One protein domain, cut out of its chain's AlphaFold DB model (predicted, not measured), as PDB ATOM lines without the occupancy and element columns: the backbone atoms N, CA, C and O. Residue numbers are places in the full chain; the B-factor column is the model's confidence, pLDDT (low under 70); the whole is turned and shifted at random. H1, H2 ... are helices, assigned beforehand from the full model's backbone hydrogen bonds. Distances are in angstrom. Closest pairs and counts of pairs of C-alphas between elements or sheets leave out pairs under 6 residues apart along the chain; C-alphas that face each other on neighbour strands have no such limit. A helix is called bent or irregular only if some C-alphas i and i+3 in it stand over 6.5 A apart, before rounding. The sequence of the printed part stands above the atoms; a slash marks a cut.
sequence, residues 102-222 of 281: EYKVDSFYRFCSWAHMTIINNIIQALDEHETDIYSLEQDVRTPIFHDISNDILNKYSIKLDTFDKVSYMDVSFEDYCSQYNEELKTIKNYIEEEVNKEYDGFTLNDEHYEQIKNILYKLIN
ATOM      1  N   GLU A 102     131.722 142.548 182.856       93.44
ATOM      2  CA  GLU A 102     131.769 143.957 182.460       93.44
ATOM      3  C   GLU A 102     132.960 144.666 183.105       93.44
ATOM      4  O   GLU A 102     133.688 145.372 182.415       93.44
ATOM      5  N   TYR A 103     133.221 144.422 184.395       93.25
ATOM      6  CA  TYR A 103     134.383 145.000 185.071       93.25
ATOM      7  C   TYR A 103     135.704 144.468 184.496       93.25
ATOM      8  O   TYR A 103     136.653 145.231 184.326       93.25
ATOM      9  N   LYS A 104     135.787 143.169 184.171       93.38
ATOM     10  CA  LYS A 104     136.984 142.586 183.536       93.38
ATOM     11  C   LYS A 104     137.252 143.214 182.164       93.38
ATOM     12  O   LYS A 104     138.398 143.538 181.865       93.38
ATOM     13  N   VAL A 105     136.204 143.421 181.366       93.31
ATOM     14  CA  VAL A 105     136.272 144.080 180.050       93.31
ATOM     15  C   VAL A 105     136.696 145.545 180.179       93.31
ATOM     16  O   VAL A 105     137.624 145.993 179.517       93.31
ATOM     17  N   ASP A 106     136.085 146.286 181.094       92.62
ATOM     18  CA  ASP A 106     136.440 147.674 181.389       92.62
ATOM     19  C   ASP A 106     137.888 147.806 181.906       92.62
ATOM     20  O   ASP A 106     138.640 148.694 181.497       92.62
ATOM     21  N   SER A 107     138.343 146.860 182.731       91.62
ATOM     22  CA  SER A 107     139.743 146.792 183.151       91.62
ATOM     23  C   SER A 107     140.702 146.521 181.989       91.62
ATOM     24  O   SER A 107     141.813 147.054 181.994       91.62
ATOM     25  N   PHE A 108     140.293 145.718 181.005       93.00
ATOM     26  CA  PHE A 108     141.059 145.487 179.782       93.00
ATOM     27  C   PHE A 108     141.163 146.764 178.936       93.00
ATOM     28  O   PHE A 108     142.267 147.158 178.563       93.00
ATOM     29  N   TYR A 109     140.054 147.479 178.717       93.81
ATOM     30  CA  TYR A 109     140.084 148.752 177.992       93.81
ATOM     31  C   TYR A 109     140.969 149.795 178.673       93.81
ATOM     32  O   TYR A 109     141.763 150.451 177.999       93.81
ATOM     33  N   ARG A 110     140.897 149.911 180.008       91.00
ATOM     34  CA  ARG A 110     141.808 150.777 180.772       91.00
ATOM     35  C   ARG A 110     143.269 150.410 180.552       91.00
ATOM     36  O   ARG A 110     144.076 151.301 180.323       91.00
ATOM     37  N   PHE A 111     143.596 149.119 180.605       91.31
ATOM     38  CA  PHE A 111     144.958 148.638 180.375       91.31
ATOM     39  C   PHE A 111     145.467 149.014 178.973       91.31
ATOM     40  O   PHE A 111     146.599 149.463 178.819       91.31
ATOM     41  N   CYS A 112     144.622 148.889 177.949       92.81
ATOM     42  CA  CYS A 112     144.984 149.225 176.571       92.81
ATOM     43  C   CYS A 112     144.920 150.731 176.254       92.81
ATOM     44  O   CYS A 112     145.368 151.132 175.178       92.81
ATOM     45  N   SER A 113     144.373 151.560 177.153       92.31
ATOM     46  CA  SER A 113     144.015 152.955 176.869       92.31
ATOM     47  C   SER A 113     145.190 153.803 176.417       92.31
ATOM     48  O   SER A 113     145.136 154.427 175.358       92.31
ATOM     49  N   TRP A 114     146.286 153.766 177.170       91.38
ATOM     50  CA  TRP A 114     147.474 154.538 176.825       91.38
ATOM     51  C   TRP A 114     148.025 154.163 175.441       91.38
ATOM     52  O   TRP A 114     148.412 155.038 174.665       91.38
ATOM     53  N   ALA A 115     148.013 152.873 175.102       93.56
ATOM     54  CA  ALA A 115     148.555 152.393 173.840       93.56
ATOM     55  C   ALA A 115     147.714 152.819 172.635       93.56
ATOM     56  O   ALA A 115     148.276 153.364 171.688       93.56
ATOM     57  N   HIS A 116     146.391 152.626 172.667       93.62
ATOM     58  CA  HIS A 116     145.559 153.043 171.534       93.62
ATOM     59  C   HIS A 116     145.503 154.570 171.398       93.62
ATOM     60  O   HIS A 116     145.553 155.070 170.281       93.62
ATOM     61  N   MET A 117     145.512 155.317 172.510       95.88
ATOM     62  CA  MET A 117     145.602 156.784 172.487       95.88
ATOM     63  C   MET A 117     146.911 157.257 171.855       95.88
ATOM     64  O   MET A 117     146.922 158.187 171.057       95.88
ATOM     65  N   THR A 118     148.023 156.592 172.177       95.69
ATOM     66  CA  THR A 118     149.328 156.891 171.575       95.69
ATOM     67  C   THR A 118     149.326 156.613 170.072       95.69
ATOM     68  O   THR A 118     149.890 157.397 169.315       95.69
ATOM     69  N   ILE A 119     148.681 155.529 169.627       97.12
ATOM     70  CA  ILE A 119     148.525 155.222 168.197       97.12
ATOM     71  C   ILE A 119     147.723 156.329 167.501       97.12
ATOM     72  O   ILE A 119     148.217 156.887 166.527       97.12
ATOM     73  N   ILE A 120     146.548 156.689 168.031       97.50
ATOM     74  CA  ILE A 120     145.683 157.746 167.480       97.50
ATOM     75  C   ILE A 120     146.452 159.064 167.355       97.50
ATOM     76  O   ILE A 120     146.548 159.619 166.265       97.50
ATOM     77  N   ASN A 121     147.058 159.527 168.452       97.62
ATOM     78  CA  ASN A 121     147.757 160.810 168.483       97.62
ATOM     79  C   ASN A 121     148.934 160.848 167.506       97.62
ATOM     80  O   ASN A 121     149.136 161.857 166.842       97.62
ATOM     81  N   ASN A 122     149.697 159.756 167.394       97.75
ATOM     82  CA  ASN A 122     150.818 159.701 166.459       97.75
ATOM     83  C   ASN A 122     150.347 159.664 165.001       97.75
ATOM     84  O   ASN A 122     151.021 160.236 164.153       97.75
ATOM     85  N   ILE A 123     149.226 158.992 164.703       97.12
ATOM     86  CA  ILE A 123     148.653 158.964 163.349       97.12
ATOM     87  C   ILE A 123     148.197 160.366 162.963       97.12
ATOM     88  O   ILE A 123     148.603 160.857 161.916       97.12
ATOM     89  N   ILE A 124     147.412 161.022 163.822       96.44
ATOM     90  CA  ILE A 124     146.935 162.391 163.587       96.44
ATOM     91  C   ILE A 124     148.125 163.340 163.420       96.44
ATOM     92  O   ILE A 124     148.200 164.040 162.420       96.44
ATOM     93  N   GLN A 125     149.109 163.283 164.322       96.56
ATOM     94  CA  GLN A 125     150.306 164.116 164.222       96.56
ATOM     95  C   GLN A 125     151.066 163.888 162.906       96.56
ATOM     96  O   GLN A 125     151.497 164.846 162.273       96.56
ATOM     97  N   ALA A 126     151.240 162.637 162.476       96.25
ATOM     98  CA  ALA A 126     151.942 162.335 161.231       96.25
ATOM     99  C   ALA A 126     151.162 162.782 159.983       96.25
ATOM    100  O   ALA A 126     151.782 163.144 158.984       96.25
ATOM    101  N   LEU A 127     149.827 162.773 160.036       94.88
ATOM    102  CA  LEU A 127     148.976 163.338 158.986       94.88
ATOM    103  C   LEU A 127     149.082 164.872 158.952       94.88
ATOM    104  O   LEU A 127     149.245 165.432 157.870       94.88
ATOM    105  N   ASP A 128     149.070 165.529 160.116       94.06
ATOM    106  CA  ASP A 128     149.206 166.989 160.252       94.06
ATOM    107  C   ASP A 128     150.574 167.498 159.763       94.06
ATOM    108  O   ASP A 128     150.681 168.577 159.179       94.06
ATOM    109  N   GLU A 129     151.637 166.732 160.024       93.94
ATOM    110  CA  GLU A 129     153.025 167.070 159.680       93.94
ATOM    111  C   GLU A 129     153.432 166.623 158.267       93.94
ATOM    112  O   GLU A 129     154.580 166.835 157.858       93.94
ATOM    113  N   HIS A 130     152.528 165.996 157.515       93.44
ATOM    114  CA  HIS A 130     152.829 165.518 156.173       93.44
ATOM    115  C   HIS A 130     153.194 166.688 155.235       93.44
ATOM    116  O   HIS A 130     152.587 167.756 155.280       93.44
ATOM    117  N   GLU A 131     154.184 166.494 154.349       86.25
ATOM    118  CA  GLU A 131     154.717 167.574 153.490       86.25
ATOM    119  C   GLU A 131     153.643 168.242 152.616       86.25
ATOM    120  O   GLU A 131     153.737 169.421 152.275       86.25
ATOM    121  N   THR A 132     152.634 167.463 152.232       86.19
ATOM    122  CA  THR A 132     151.454 167.928 151.501       86.19
ATOM    123  C   THR A 132     150.258 167.955 152.438       86.19
ATOM    124  O   THR A 132     150.033 166.967 153.135       86.19
ATOM    125  N   ASP A 133     149.467 169.030 152.384       88.75
ATOM    126  CA  ASP A 133     148.198 169.156 153.106       88.75
ATOM    127  C   ASP A 133     147.235 168.034 152.687       88.75
ATOM    128  O   ASP A 133     146.620 168.085 151.616       88.75
ATOM    129  N   ILE A 134     147.124 167.012 153.539       89.00
ATOM    130  CA  ILE A 134     146.319 165.810 153.301       89.00
ATOM    131  C   ILE A 134     144.845 166.160 153.089       89.00
ATOM    132  O   ILE A 134     144.164 165.488 152.313       89.00
ATOM    133  N   TYR A 135     144.355 167.223 153.731       85.62
ATOM    134  CA  TYR A 135     142.960 167.644 153.631       85.62
ATOM    135  C   TYR A 135     142.608 168.162 152.229       85.62
ATOM    136  O   TYR A 135     141.453 168.122 151.811       85.62
ATOM    137  N   SER A 136     143.611 168.630 151.482       88.00
ATOM    138  CA  SER A 136     143.446 169.135 150.116       88.00
ATOM    139  C   SER A 136     143.450 168.043 149.036       88.00
ATOM    140  O   SER A 136     143.176 168.338 147.871       88.00
ATOM    141  N   LEU A 137     143.775 166.797 149.399       90.62
ATOM    142  CA  LEU A 137     143.912 165.678 148.470       90.62
ATOM    143  C   LEU A 137     142.588 164.927 148.270       90.62
ATOM    144  O   LEU A 137     141.793 164.767 149.193       90.62
ATOM    145  N   GLU A 138     142.395 164.393 147.064       91.50
ATOM    146  CA  GLU A 138     141.297 163.467 146.767       91.50
ATOM    147  C   GLU A 138     141.437 162.164 147.577       91.50
ATOM    148  O   GLU A 138     142.544 161.722 147.910       91.50
ATOM    149  N   GLN A 139     140.301 161.527 147.889       88.62
ATOM    150  CA  GLN A 139     140.234 160.348 148.766       88.62
ATOM    151  C   GLN A 139     141.170 159.211 148.330       88.62
ATOM    152  O   GLN A 139     141.802 158.561 149.166       88.62
ATOM    153  N   ASP A 140     141.237 158.949 147.029       91.88
ATOM    154  CA  ASP A 140     142.029 157.881 146.419       91.88
ATOM    155  C   ASP A 140     143.540 158.110 146.558       91.88
ATOM    156  O   ASP A 140     144.300 157.142 146.601       91.88
ATOM    157  N   VAL A 141     143.965 159.368 146.703       92.75
ATOM    158  CA  VAL A 141     145.361 159.752 146.945       92.75
ATOM    159  C   VAL A 141     145.698 159.730 148.435       92.75
ATOM    160  O   VAL A 141     146.753 159.219 148.812       92.75
ATOM    161  N   ARG A 142     144.814 160.236 149.308       93.44
ATOM    162  CA  ARG A 142     145.080 160.244 150.761       93.44
ATOM    163  C   ARG A 142     144.995 158.862 151.413       93.44
ATOM    164  O   ARG A 142     145.667 158.629 152.412       93.44
ATOM    165  N   THR A 143     144.212 157.931 150.860       93.62
ATOM    166  CA  THR A 143     144.038 156.586 151.448       93.62
ATOM    167  C   THR A 143     145.352 155.779 151.508       93.62
ATOM    168  O   THR A 143     145.682 155.291 152.589       93.62
ATOM    169  N   PRO A 144     146.149 155.660 150.424       95.50
ATOM    170  CA  PRO A 144     147.474 155.038 150.492       95.50
ATOM    171  C   PRO A 144     148.415 155.705 151.502       95.50
ATOM    172  O   PRO A 144     149.053 155.006 152.278       95.50
ATOM    173  N   ILE A 145     148.439 157.043 151.553       95.44
ATOM    174  CA  ILE A 145     149.287 157.797 152.492       95.44
ATOM    175  C   ILE A 145     148.921 157.463 153.942       95.44
ATOM    176  O   ILE A 145     149.795 157.186 154.760       95.44
ATOM    177  N   PHE A 146     147.625 157.432 154.257       96.50
ATOM    178  CA  PHE A 146     147.141 157.016 155.571       96.50
ATOM    179  C   PHE A 146     147.598 155.599 155.930       96.50
ATOM    180  O   PHE A 146     147.985 155.349 157.075       96.50
ATOM    181  N   HIS A 147     147.564 154.669 154.972       97.62
ATOM    182  CA  HIS A 147     148.026 153.306 155.205       97.62
ATOM    183  C   HIS A 147     149.535 153.228 155.446       97.62
ATOM    184  O   HIS A 147     149.951 152.567 156.394       97.62
ATOM    185  N   ASP A 148     150.341 153.948 154.669       97.19
ATOM    186  CA  ASP A 148     151.795 153.993 154.855       97.19
ATOM    187  C   ASP A 148     152.161 154.580 156.229       97.19
ATOM    188  O   ASP A 148     152.897 153.961 156.999       97.19
ATOM    189  N   ILE A 149     151.549 155.710 156.604       97.19
ATOM    190  CA  ILE A 149     151.729 156.342 157.922       97.19
ATOM    191  C   ILE A 149     151.323 155.395 159.059       97.19
ATOM    192  O   ILE A 149     152.053 155.240 160.044       97.19
ATOM    193  N   SER A 150     150.160 154.753 158.937       98.06
ATOM    194  CA  SER A 150     149.658 153.814 159.946       98.06
ATOM    195  C   SER A 150     150.618 152.638 160.123       98.06
ATOM    196  O   SER A 150     150.986 152.311 161.254       98.06
ATOM    197  N   ASN A 151     151.080 152.049 159.019       98.25
ATOM    198  CA  ASN A 151     152.058 150.967 159.020       98.25
ATOM    199  C   ASN A 151     153.370 151.380 159.691       98.25
ATOM    200  O   ASN A 151     153.878 150.651 160.547       98.25
ATOM    201  N   ASP A 152     153.903 152.554 159.360       98.00
ATOM    202  CA  ASP A 152     155.150 153.056 159.940       98.00
ATOM    203  C   ASP A 152     155.038 153.256 161.454       98.00
ATOM    204  O   ASP A 152     155.921 152.839 162.218       98.00
ATOM    205  N   ILE A 153     153.931 153.837 161.921       98.06
ATOM    206  CA  ILE A 153     153.680 154.066 163.349       98.06
ATOM    207  C   ILE A 153     153.533 152.742 164.095       98.06
ATOM    208  O   ILE A 153     154.179 152.546 165.134       98.06
ATOM    209  N   LEU A 154     152.714 151.825 163.577       98.12
ATOM    210  CA  LEU A 154     152.474 150.524 164.198       98.12
ATOM    211  C   LEU A 154     153.759 149.686 164.232       98.12
ATOM    212  O   LEU A 154     154.097 149.120 165.277       98.12
ATOM    213  N   ASN A 155     154.544 149.679 163.151       97.81
ATOM    214  CA  ASN A 155     155.832 148.987 163.095       97.81
ATOM    215  C   ASN A 155     156.842 149.576 164.081       97.81
ATOM    216  O   ASN A 155     157.448 148.833 164.857       97.81
ATOM    217  N   LYS A 156     156.991 150.906 164.126       96.75
ATOM    218  CA  LYS A 156     157.876 151.582 165.088       96.75
ATOM    219  C   LYS A 156     157.504 151.237 166.526       96.75
ATOM    220  O   LYS A 156     158.383 151.008 167.361       96.75
ATOM    221  N   TYR A 157     156.208 151.191 166.821       95.56
ATOM    222  CA  TYR A 157     155.722 150.863 168.151       95.56
ATOM    223  C   TYR A 157     155.964 149.390 168.500       95.56
ATOM    224  O   TYR A 157     156.495 149.097 169.570       95.56
ATOM    225  N   SER A 158     155.690 148.478 167.568       95.56
ATOM    226  CA  SER A 158     155.977 147.046 167.701       95.56
ATOM    227  C   SER A 158     157.464 146.770 167.961       95.56
ATOM    228  O   SER A 158     157.788 146.066 168.918       95.56
ATOM    229  N   ILE A 159     158.365 147.391 167.187       96.44
ATOM    230  CA  ILE A 159     159.824 147.270 167.355       96.44
ATOM    231  C   ILE A 159     160.260 147.796 168.722       96.44
ATOM    232  O   ILE A 159     161.079 147.177 169.394       96.44
ATOM    233  N   LYS A 160     159.707 148.933 169.165       94.50
ATOM    234  CA  LYS A 160     160.012 149.483 170.489       94.50
ATOM    235  C   LYS A 160     159.614 148.510 171.598       94.50
ATOM    236  O   LYS A 160     160.370 148.355 172.553       94.50
ATOM    237  N   LEU A 161     158.462 147.850 171.479       94.69
ATOM    238  CA  LEU A 161     158.009 146.877 172.475       94.69
ATOM    239  C   LEU A 161     158.932 145.655 172.569       94.69
ATOM    240  O   LEU A 161     159.143 145.154 173.670       94.69
ATOM    241  N   ASP A 162     159.546 145.241 171.459       94.62
ATOM    242  CA  ASP A 162     160.504 144.125 171.430       94.62
ATOM    243  C   ASP A 162     161.819 144.423 172.169       94.62
ATOM    244  O   ASP A 162     162.598 143.508 172.433       94.62
ATOM    245  N   THR A 163     162.075 145.687 172.526       95.50
ATOM    246  CA  THR A 163     163.265 146.080 173.303       95.50
ATOM    247  C   THR A 163     163.120 145.860 174.807       95.50
ATOM    248  O   THR A 163     164.118 145.940 175.523       95.50
ATOM    249  N   PHE A 164     161.905 145.606 175.303       94.69
ATOM    250  CA  PHE A 164     161.657 145.399 176.726       94.69
ATOM    251  C   PHE A 164     161.777 143.929 177.121       94.69
ATOM    252  O   PHE A 164     161.407 143.028 176.368       94.69
ATOM    253  N   ASP A 165     162.220 143.699 178.358       92.94
ATOM    254  CA  ASP A 165     162.247 142.364 178.946       92.94
ATOM    255  C   ASP A 165     160.838 141.773 179.035       92.94
ATOM    256  O   ASP A 165     159.863 142.467 179.352       92.94
ATOM    257  N   LYS A 166     160.737 140.469 178.767       91.06
ATOM    258  CA  LYS A 166     159.479 139.730 178.863       91.06
ATOM    259  C   LYS A 166     159.161 139.373 180.308       91.06
ATOM    260  O   LYS A 166     160.054 139.038 181.082       91.06
ATOM    261  N   VAL A 167     157.874 139.373 180.637       89.12
ATOM    262  CA  VAL A 167     157.387 138.919 181.943       89.12
ATOM    263  C   VAL A 167     157.490 137.403 182.077       89.12
ATOM    264  O   VAL A 167     157.302 136.671 181.107       89.12
ATOM    265  N   SER A 168     157.712 136.915 183.297       85.44
ATOM    266  CA  SER A 168     157.732 135.474 183.601       85.44
ATOM    267  C   SER A 168     156.401 134.926 184.131       85.44
ATOM    268  O   SER A 168     156.290 133.735 184.407       85.44
ATOM    269  N   TYR A 169     155.414 135.796 184.362       81.88
ATOM    270  CA  TYR A 169     154.170 135.483 185.082       81.88
ATOM    271  C   TYR A 169     152.909 135.526 184.205       81.88
ATOM    272  O   TYR A 169     151.806 135.369 184.726       81.88
ATOM    273  N   MET A 170     153.057 135.761 182.899       85.44
ATOM    274  CA  MET A 170     151.978 135.632 181.919       85.44
ATOM    275  C   MET A 170     152.277 134.445 181.013       85.44
ATOM    276  O   MET A 170     153.335 134.396 180.396       85.44
ATOM    277  N   ASP A 171     151.332 133.513 180.938       83.88
ATOM    278  CA  ASP A 171     151.400 132.334 180.077       83.88
ATOM    279  C   ASP A 171     150.096 132.239 179.281       83.88
ATOM    280  O   ASP A 171     149.153 131.533 179.635       83.88
ATOM    281  N   VAL A 172     149.985 133.108 178.279       88.81
ATOM    282  CA  VAL A 172     148.816 133.227 177.406       88.81
ATOM    283  C   VAL A 172     149.326 133.271 175.975       88.81
ATOM    284  O   VAL A 172     150.140 134.138 175.645       88.81
ATOM    285  N   SER A 173     148.850 132.363 175.124       93.00
ATOM    286  CA  SER A 173     149.179 132.376 173.698       93.00
ATOM    287  C   SER A 173     148.539 133.578 172.992       93.00
ATOM    288  O   SER A 173     147.550 134.149 173.463       93.00
ATOM    289  N   PHE A 174     149.101 133.988 171.855       95.00
ATOM    290  CA  PHE A 174     148.511 135.061 171.052       95.00
ATOM    291  C   PHE A 174     147.104 134.675 170.573       95.00
ATOM    292  O   PHE A 174     146.179 135.487 170.614       95.00
ATOM    293  N   GLU A 175     146.923 133.412 170.198       95.38
ATOM    294  CA  GLU A 175     145.667 132.845 169.722       95.38
ATOM    295  C   GLU A 175     144.581 132.881 170.805       95.38
ATOM    296  O   GLU A 175     143.475 133.362 170.547       95.38
ATOM    297  N   ASP A 176     144.901 132.444 172.028       94.06
ATOM    298  CA  ASP A 176     143.960 132.472 173.155       94.06
ATOM    299  C   ASP A 176     143.592 133.909 173.527       94.06
ATOM    300  O   ASP A 176     142.423 134.211 173.782       94.06
ATOM    301  N   TYR A 177     144.574 134.817 173.503       95.19
ATOM    302  CA  TYR A 177     144.346 136.238 173.741       95.19
ATOM    303  C   TYR A 177     143.370 136.839 172.729       95.19
ATOM    304  O   TYR A 177     142.380 137.465 173.119       95.19
ATOM    305  N   CYS A 178     143.607 136.617 171.437       95.88
ATOM    306  CA  CYS A 178     142.729 137.114 170.385       95.88
ATOM    307  C   CYS A 178     141.342 136.470 170.427       95.88
ATOM    308  O   CYS A 178     140.353 137.155 170.177       95.88
ATOM    309  N   SER A 179     141.249 135.181 170.761       95.00
ATOM    310  CA  SER A 179     139.966 134.491 170.902       95.00
ATOM    311  C   SER A 179     139.148 135.057 172.065       95.00
ATOM    312  O   SER A 179     137.949 135.295 171.919       95.00
ATOM    313  N   GLN A 180     139.785 135.297 173.213       93.94
ATOM    314  CA  GLN A 180     139.105 135.784 174.411       93.94
ATOM    315  C   GLN A 180     138.642 137.240 174.286       93.94
ATOM    316  O   GLN A 180     137.569 137.567 174.793       93.94
ATOM    317  N   TYR A 181     139.442 138.096 173.645       95.69
ATOM    318  CA  TYR A 181     139.184 139.536 173.528       95.69
ATOM    319  C   TYR A 181     138.743 139.969 172.127       95.69
ATOM    320  O   TYR A 181     138.936 141.118 171.747       95.69
ATOM    321  N   ASN A 182     138.190 139.067 171.315       95.88
ATOM    322  CA  ASN A 182     137.880 139.355 169.911       95.88
ATOM    323  C   ASN A 182     136.998 140.607 169.735       95.88
ATOM    324  O   ASN A 182     137.296 141.477 168.919       95.88
ATOM    325  N   GLU A 183     135.929 140.724 170.523       96.56
ATOM    326  CA  GLU A 183     134.993 141.850 170.425       96.56
ATOM    327  C   GLU A 183     135.590 143.139 170.998       96.56
ATOM    328  O   GLU A 183     135.382 144.225 170.456       96.56
ATOM    329  N   GLU A 184     136.393 143.034 172.052       97.06
ATOM    330  CA  GLU A 184     137.091 144.165 172.653       97.06
ATOM    331  C   GLU A 184     138.189 144.706 171.725       97.06
ATOM    332  O   GLU A 184     138.326 145.917 171.562       97.06
ATOM    333  N   LEU A 185     138.934 143.827 171.053       97.69
ATOM    334  CA  LEU A 185     139.955 144.191 170.069       97.69
ATOM    335  C   LEU A 185     139.335 144.867 168.840       97.69
ATOM    336  O   LEU A 185     139.852 145.892 168.390       97.69
ATOM    337  N   LYS A 186     138.197 144.366 168.338       97.69
ATOM    338  CA  LYS A 186     137.426 145.048 167.281       97.69
ATOM    339  C   LYS A 186     136.942 146.418 167.735       97.69
ATOM    340  O   LYS A 186     137.024 147.377 166.977       97.69
ATOM    341  N   THR A 187     136.461 146.517 168.972       97.94
ATOM    342  CA  THR A 187     135.998 147.785 169.545       97.94
ATOM    343  C   THR A 187     137.139 148.802 169.606       97.94
ATOM    344  O   THR A 187     136.943 149.948 169.220       97.94
ATOM    345  N   ILE A 188     138.349 148.384 170.001       98.06
ATOM    346  CA  ILE A 188     139.541 149.246 169.984       98.06
ATOM    347  C   ILE A 188     139.894 149.678 168.554       98.06
ATOM    348  O   ILE A 188     140.153 150.859 168.344       98.06
ATOM    349  N   LYS A 189     139.874 148.767 167.567       97.62
ATOM    350  CA  LYS A 189     140.098 149.117 166.148       97.62
ATOM    351  C   LYS A 189     139.113 150.191 165.681       97.62
ATOM    352  O   LYS A 189     139.542 151.223 165.176       97.62
ATOM    353  N   ASN A 190     137.818 149.955 165.885       97.62
ATOM    354  CA  ASN A 190     136.758 150.871 165.463       97.62
ATOM    355  C   ASN A 190     136.886 152.229 166.156       97.62
ATOM    356  O   ASN A 190     136.647 153.260 165.543       97.62
ATOM    357  N   TYR A 191     137.291 152.232 167.424       97.88
ATOM    358  CA  TYR A 191     137.512 153.458 168.173       97.88
ATOM    359  C   TYR A 191     138.708 154.262 167.639       97.88
ATOM    360  O   TYR A 191     138.609 155.475 167.496       97.88
ATOM    361  N   ILE A 192     139.815 153.601 167.274       97.69
ATOM    362  CA  ILE A 192     140.952 154.265 166.612       97.69
ATOM    363  C   ILE A 192     140.503 154.895 165.288       97.69
ATOM    364  O   ILE A 192     140.823 156.052 165.027       97.69
ATOM    365  N   GLU A 193     139.745 154.158 164.471       96.81
ATOM    366  CA  GLU A 193     139.181 154.682 163.222       96.81
ATOM    367  C   GLU A 193     138.266 155.880 163.473       96.81
ATOM    368  O   GLU A 193     138.388 156.887 162.785       96.81
ATOM    369  N   GLU A 194     137.358 155.789 164.444       97.31
ATOM    370  CA  GLU A 194     136.420 156.860 164.773       97.31
ATOM    371  C   GLU A 194     137.153 158.133 165.202       97.31
ATOM    372  O   GLU A 194     136.840 159.206 164.693       97.31
ATOM    373  N   GLU A 195     138.136 158.032 166.100       97.44
ATOM    374  CA  GLU A 195     138.888 159.196 166.582       97.44
ATOM    375  C   GLU A 195     139.723 159.841 165.472       97.44
ATOM    376  O   GLU A 195     139.722 161.063 165.352       97.44
ATOM    377  N   VAL A 196     140.376 159.052 164.611       95.69
ATOM    378  CA  VAL A 196     141.093 159.603 163.448       95.69
ATOM    379  C   VAL A 196     140.115 160.276 162.478       95.69
ATOM    380  O   VAL A 196     140.397 161.368 161.988       95.69
ATOM    381  N   ASN A 197     138.937 159.682 162.256       95.12
ATOM    382  CA  ASN A 197     137.917 160.226 161.355       95.12
ATOM    383  C   ASN A 197     137.247 161.515 161.844       95.12
ATOM    384  O   ASN A 197     136.572 162.177 161.053       95.12
ATOM    385  N   LYS A 198     137.417 161.896 163.114       95.31
ATOM    386  CA  LYS A 198     136.969 163.211 163.599       95.31
ATOM    387  C   LYS A 198     137.785 164.351 162.997       95.31
ATOM    388  O   LYS A 198     137.221 165.418 162.775       95.31
ATOM    389  N   GLU A 199     139.065 164.107 162.720       91.75
ATOM    390  CA  GLU A 199     139.979 165.083 162.118       91.75
ATOM    391  C   GLU A 199     140.128 164.856 160.601       91.75
ATOM    392  O   GLU A 199     140.172 165.813 159.827       91.75
ATOM    393  N   TYR A 200     140.135 163.592 160.158       89.00
ATOM    394  CA  TYR A 200     140.350 163.194 158.765       89.00
ATOM    395  C   TYR A 200     139.326 162.164 158.285       89.00
ATOM    396  O   TYR A 200     139.462 160.972 158.547       89.00
ATOM    397  N   ASP A 201     138.316 162.606 157.544       88.69
ATOM    398  CA  ASP A 201     137.214 161.749 157.116       88.69
ATOM    399  C   ASP A 201     137.615 160.663 156.094       88.69
ATOM    400  O   ASP A 201     138.538 160.801 155.295       88.69
ATOM    401  N   GLY A 202     136.868 159.558 156.089       88.19
ATOM    402  CA  GLY A 202     136.968 158.519 155.062       88.19
ATOM    403  C   GLY A 202     138.122 157.529 155.231       88.19
ATOM    404  O   GLY A 202     138.362 156.738 154.317       88.19
ATOM    405  N   PHE A 203     138.828 157.523 156.361       93.62
ATOM    406  CA  PHE A 203     139.882 156.543 156.627       93.62
ATOM    407  C   PHE A 203     139.355 155.271 157.287       93.62
ATOM    408  O   PHE A 203     138.501 155.296 158.173       93.62
ATOM    409  N   THR A 204     139.894 154.129 156.858       95.94
ATOM    410  CA  THR A 204     139.604 152.811 157.433       95.94
ATOM    411  C   THR A 204     140.899 152.033 157.621       95.94
ATOM    412  O   THR A 204     141.776 152.040 156.758       95.94
ATOM    413  N   LEU A 205     141.055 151.361 158.758       96.62
ATOM    414  CA  LEU A 205     142.177 150.464 158.999       96.62
ATOM    415  C   LEU A 205     141.917 149.138 158.280       96.62
ATOM    416  O   LEU A 205     140.864 148.514 158.453       96.62
ATOM    417  N   ASN A 206     142.904 148.702 157.500       96.38
ATOM    418  CA  ASN A 206     142.877 147.418 156.810       96.38
ATOM    419  C   ASN A 206     143.184 146.252 157.777       96.38
ATOM    420  O   ASN A 206     143.450 146.446 158.969       96.38
ATOM    421  N   ASP A 207     143.141 145.026 157.254       97.38
ATOM    422  CA  ASP A 207     143.382 143.817 158.047       97.38
ATOM    423  C   ASP A 207     144.820 143.740 158.587       97.38
ATOM    424  O   ASP A 207     145.028 143.270 159.703       97.38
ATOM    425  N   GLU A 208     145.810 144.255 157.850       97.81
ATOM    426  CA  GLU A 208     147.211 144.287 158.291       97.81
ATOM    427  C   GLU A 208     147.388 145.170 159.532       97.81
ATOM    428  O   GLU A 208     147.941 144.720 160.538       97.81
ATOM    429  N   HIS A 209     146.828 146.384 159.514       98.00
ATOM    430  CA  HIS A 209     146.828 147.266 160.681       98.00
ATOM    431  C   HIS A 209     146.133 146.613 161.869       98.00
ATOM    432  O   HIS A 209     146.587 146.736 163.007       98.00
ATOM    433  N   TYR A 210     145.025 145.908 161.625       98.12
ATOM    434  CA  TYR A 210     144.310 145.225 162.692       98.12
ATOM    435  C   TYR A 210     145.160 144.118 163.327       98.12
ATOM    436  O   TYR A 210     145.241 144.042 164.556       98.12
ATOM    437  N   GLU A 211     145.855 143.306 162.528       98.19
ATOM    438  CA  GLU A 211     146.802 142.308 163.038       98.19
ATOM    439  C   GLU A 211     147.958 142.946 163.820       98.19
ATOM    440  O   GLU A 211     148.299 142.483 164.914       98.19
ATOM    441  N   GLN A 212     148.523 144.049 163.324       98.12
ATOM    442  CA  GLN A 212     149.573 144.788 164.027       98.12
ATOM    443  C   GLN A 212     149.083 145.345 165.368       98.12
ATOM    444  O   GLN A 212     149.776 145.196 166.375       98.12
ATOM    445  N   ILE A 213     147.883 145.933 165.418       98.19
ATOM    446  CA  ILE A 213     147.270 146.436 166.657       98.19
ATOM    447  C   ILE A 213     147.081 145.293 167.654       98.19
ATOM    448  O   ILE A 213     147.486 145.423 168.811       98.19
ATOM    449  N   LYS A 214     146.536 144.147 167.224       97.94
ATOM    450  CA  LYS A 214     146.393 142.967 168.093       97.94
ATOM    451  C   LYS A 214     147.739 142.515 168.653       97.94
ATOM    452  O   LYS A 214     147.849 142.281 169.857       97.94
ATOM    453  N   ASN A 215     148.767 142.435 167.811       97.31
ATOM    454  CA  ASN A 215     150.114 142.047 168.225       97.31
ATOM    455  C   ASN A 215     150.717 143.045 169.224       97.31
ATOM    456  O   ASN A 215     151.254 142.644 170.252       97.31
ATOM    457  N   ILE A 216     150.578 144.349 168.975       97.38
ATOM    458  CA  ILE A 216     151.013 145.405 169.898       97.38
ATOM    459  C   ILE A 216     150.339 145.222 171.258       97.38
ATOM    460  O   ILE A 216     151.031 145.136 172.272       97.38
ATOM    461  N   LEU A 217     149.008 145.109 171.298       96.00
ATOM    462  CA  LEU A 217     148.267 144.979 172.556       96.00
ATOM    463  C   LEU A 217     148.611 143.685 173.310       96.00
ATOM    464  O   LEU A 217     148.719 143.698 174.539       96.00
ATOM    465  N   TYR A 218     148.872 142.596 172.586       95.50
ATOM    466  CA  TYR A 218     149.380 141.351 173.156       95.50
ATOM    467  C   TYR A 218     150.813 141.478 173.701       95.50
ATOM    468  O   TYR A 218     151.125 140.960 174.775       95.50
ATOM    469  N   LYS A 219     151.709 142.198 173.020       94.50
ATOM    470  CA  LYS A 219     153.065 142.451 173.534       94.50
ATOM    471  C   LYS A 219     153.027 143.239 174.845       94.50
ATOM    472  O   LYS A 219     153.779 142.910 175.756       94.50
ATOM    473  N   LEU A 220     152.118 144.210 174.993       92.69
ATOM    474  CA  LEU A 220     152.005 145.031 176.214       92.69
ATOM    475  C   LEU A 220     151.750 144.204 177.479       92.69
ATOM    476  O   LEU A 220     152.300 144.517 178.535       92.69
ATOM    477  N   ILE A 221     150.936 143.147 177.399       91.31
ATOM    478  CA  ILE A 221     150.669 142.291 178.567       91.31
ATOM    479  C   ILE A 221     151.891 141.440 178.949       91.31
ATOM    480  O   ILE A 221     151.994 141.019 180.104       91.31
ATOM    481  N   ASN A 222     152.827 141.253 178.012       91.31
ATOM    482  CA  ASN A 222     153.974 140.354 178.103       91.31
ATOM    483  C   ASN A 222     155.319 141.049 178.384       91.31
ATOM    484  O   ASN A 222     156.340 140.367 178.393       91.31
TER     485      ASN A 222
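AT A GLANCE: This is residues 102 to 222 of the 281 residues of an uncharacterized protein of Flavobacterium sp. Sd200 (UniProt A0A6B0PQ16). What is the main picture? Two pairs of helices, H1b with H4 and H2 with H5, pack crosswise on each other, while H1a, the first arm of the longest helix, bends away from H1b. Short H3 crosses H5 at about a right angle, and a long link, residues 162 to 173, joins H2 to H3. What are the make-up and size? The 121 printed residues hold five named helices, in the order H1 to H5, and no named strand: the class is all helix. The whole is compact, with a radius of gyration of the C-alphas of 15.3 A, yet only just elongated, spanning 49 by 32 by 21 A.

IN THESE COORDINATES: Where is the longest helix? H1, residues 102 to 128, was assigned as one helix by its hydrogen bonds but is bent: C-alphas 111 and 114 are 7.3 A apart. Its arms are H1a, residues 102 to 111, 14.1 A long from C-alpha 102 at (131.769, 143.957, 182.460), and H1b, residues 114 to 128, 20.8 A long; they stand at a steep tilt of 50 degrees. Where are the others? H2 is residues 139 to 161, 32.6 A, and is not bent, but only just: C-alphas 141 and 144 are 6.3 A apart. H3 is residues 174 to 180, 10.0 A, and H4 is residues 182 to 199, 27.0 A. H5, residues 207 to 221, is 21.8 A long and ends with C-alpha 221 at (150.669, 142.291, 178.567).

HOW THE PARTS SIT: What touches H1b? H4 does, at a shallow tilt of 31 degrees, the same way, the closest C-alphas being those of Ile 120 and Ile 192, 5.9 A apart. H2, with residues 146 to 154 alone, touches H1b in a helical hairpin at a steep tilt of 42 degrees, closest at the C-alphas of Ile 123 and Ser 150, 6.3 A. What touches the hub, H5? H2 does, at a shallow tilt of 23 degrees, the same way, with the C-alphas of Ser 158 and Ile 216 closest at 5.7 A. H3 touches residues 214 to 218 alone, about perpendicular at 86 degrees, with the C-alphas of Phe 174 and Tyr 218 closest at 6.7 A. H4 and H5 only just touch, with 3 pairs of C-alphas within 8 A, the closest being Lys 189 and Tyr 210 at 6.7 A. How do the backbones read? Every O i to N i+4 pair is within hydrogen-bond range in H1a, H1b and H3, against 17 of 19 in H2, 13 of 14 in H4 and 10 of 11 in H5.

THE WHOLE: How far does it reach? The two C-alphas farthest apart, those of Ser 136 and Tyr 169, are 49.7 A apart. Is it continuous and confident? The printed part has no cut, and no printed residue is under 70 in pLDDT. The link from H2 to H3 is long, and that from H3 to H4 is tight.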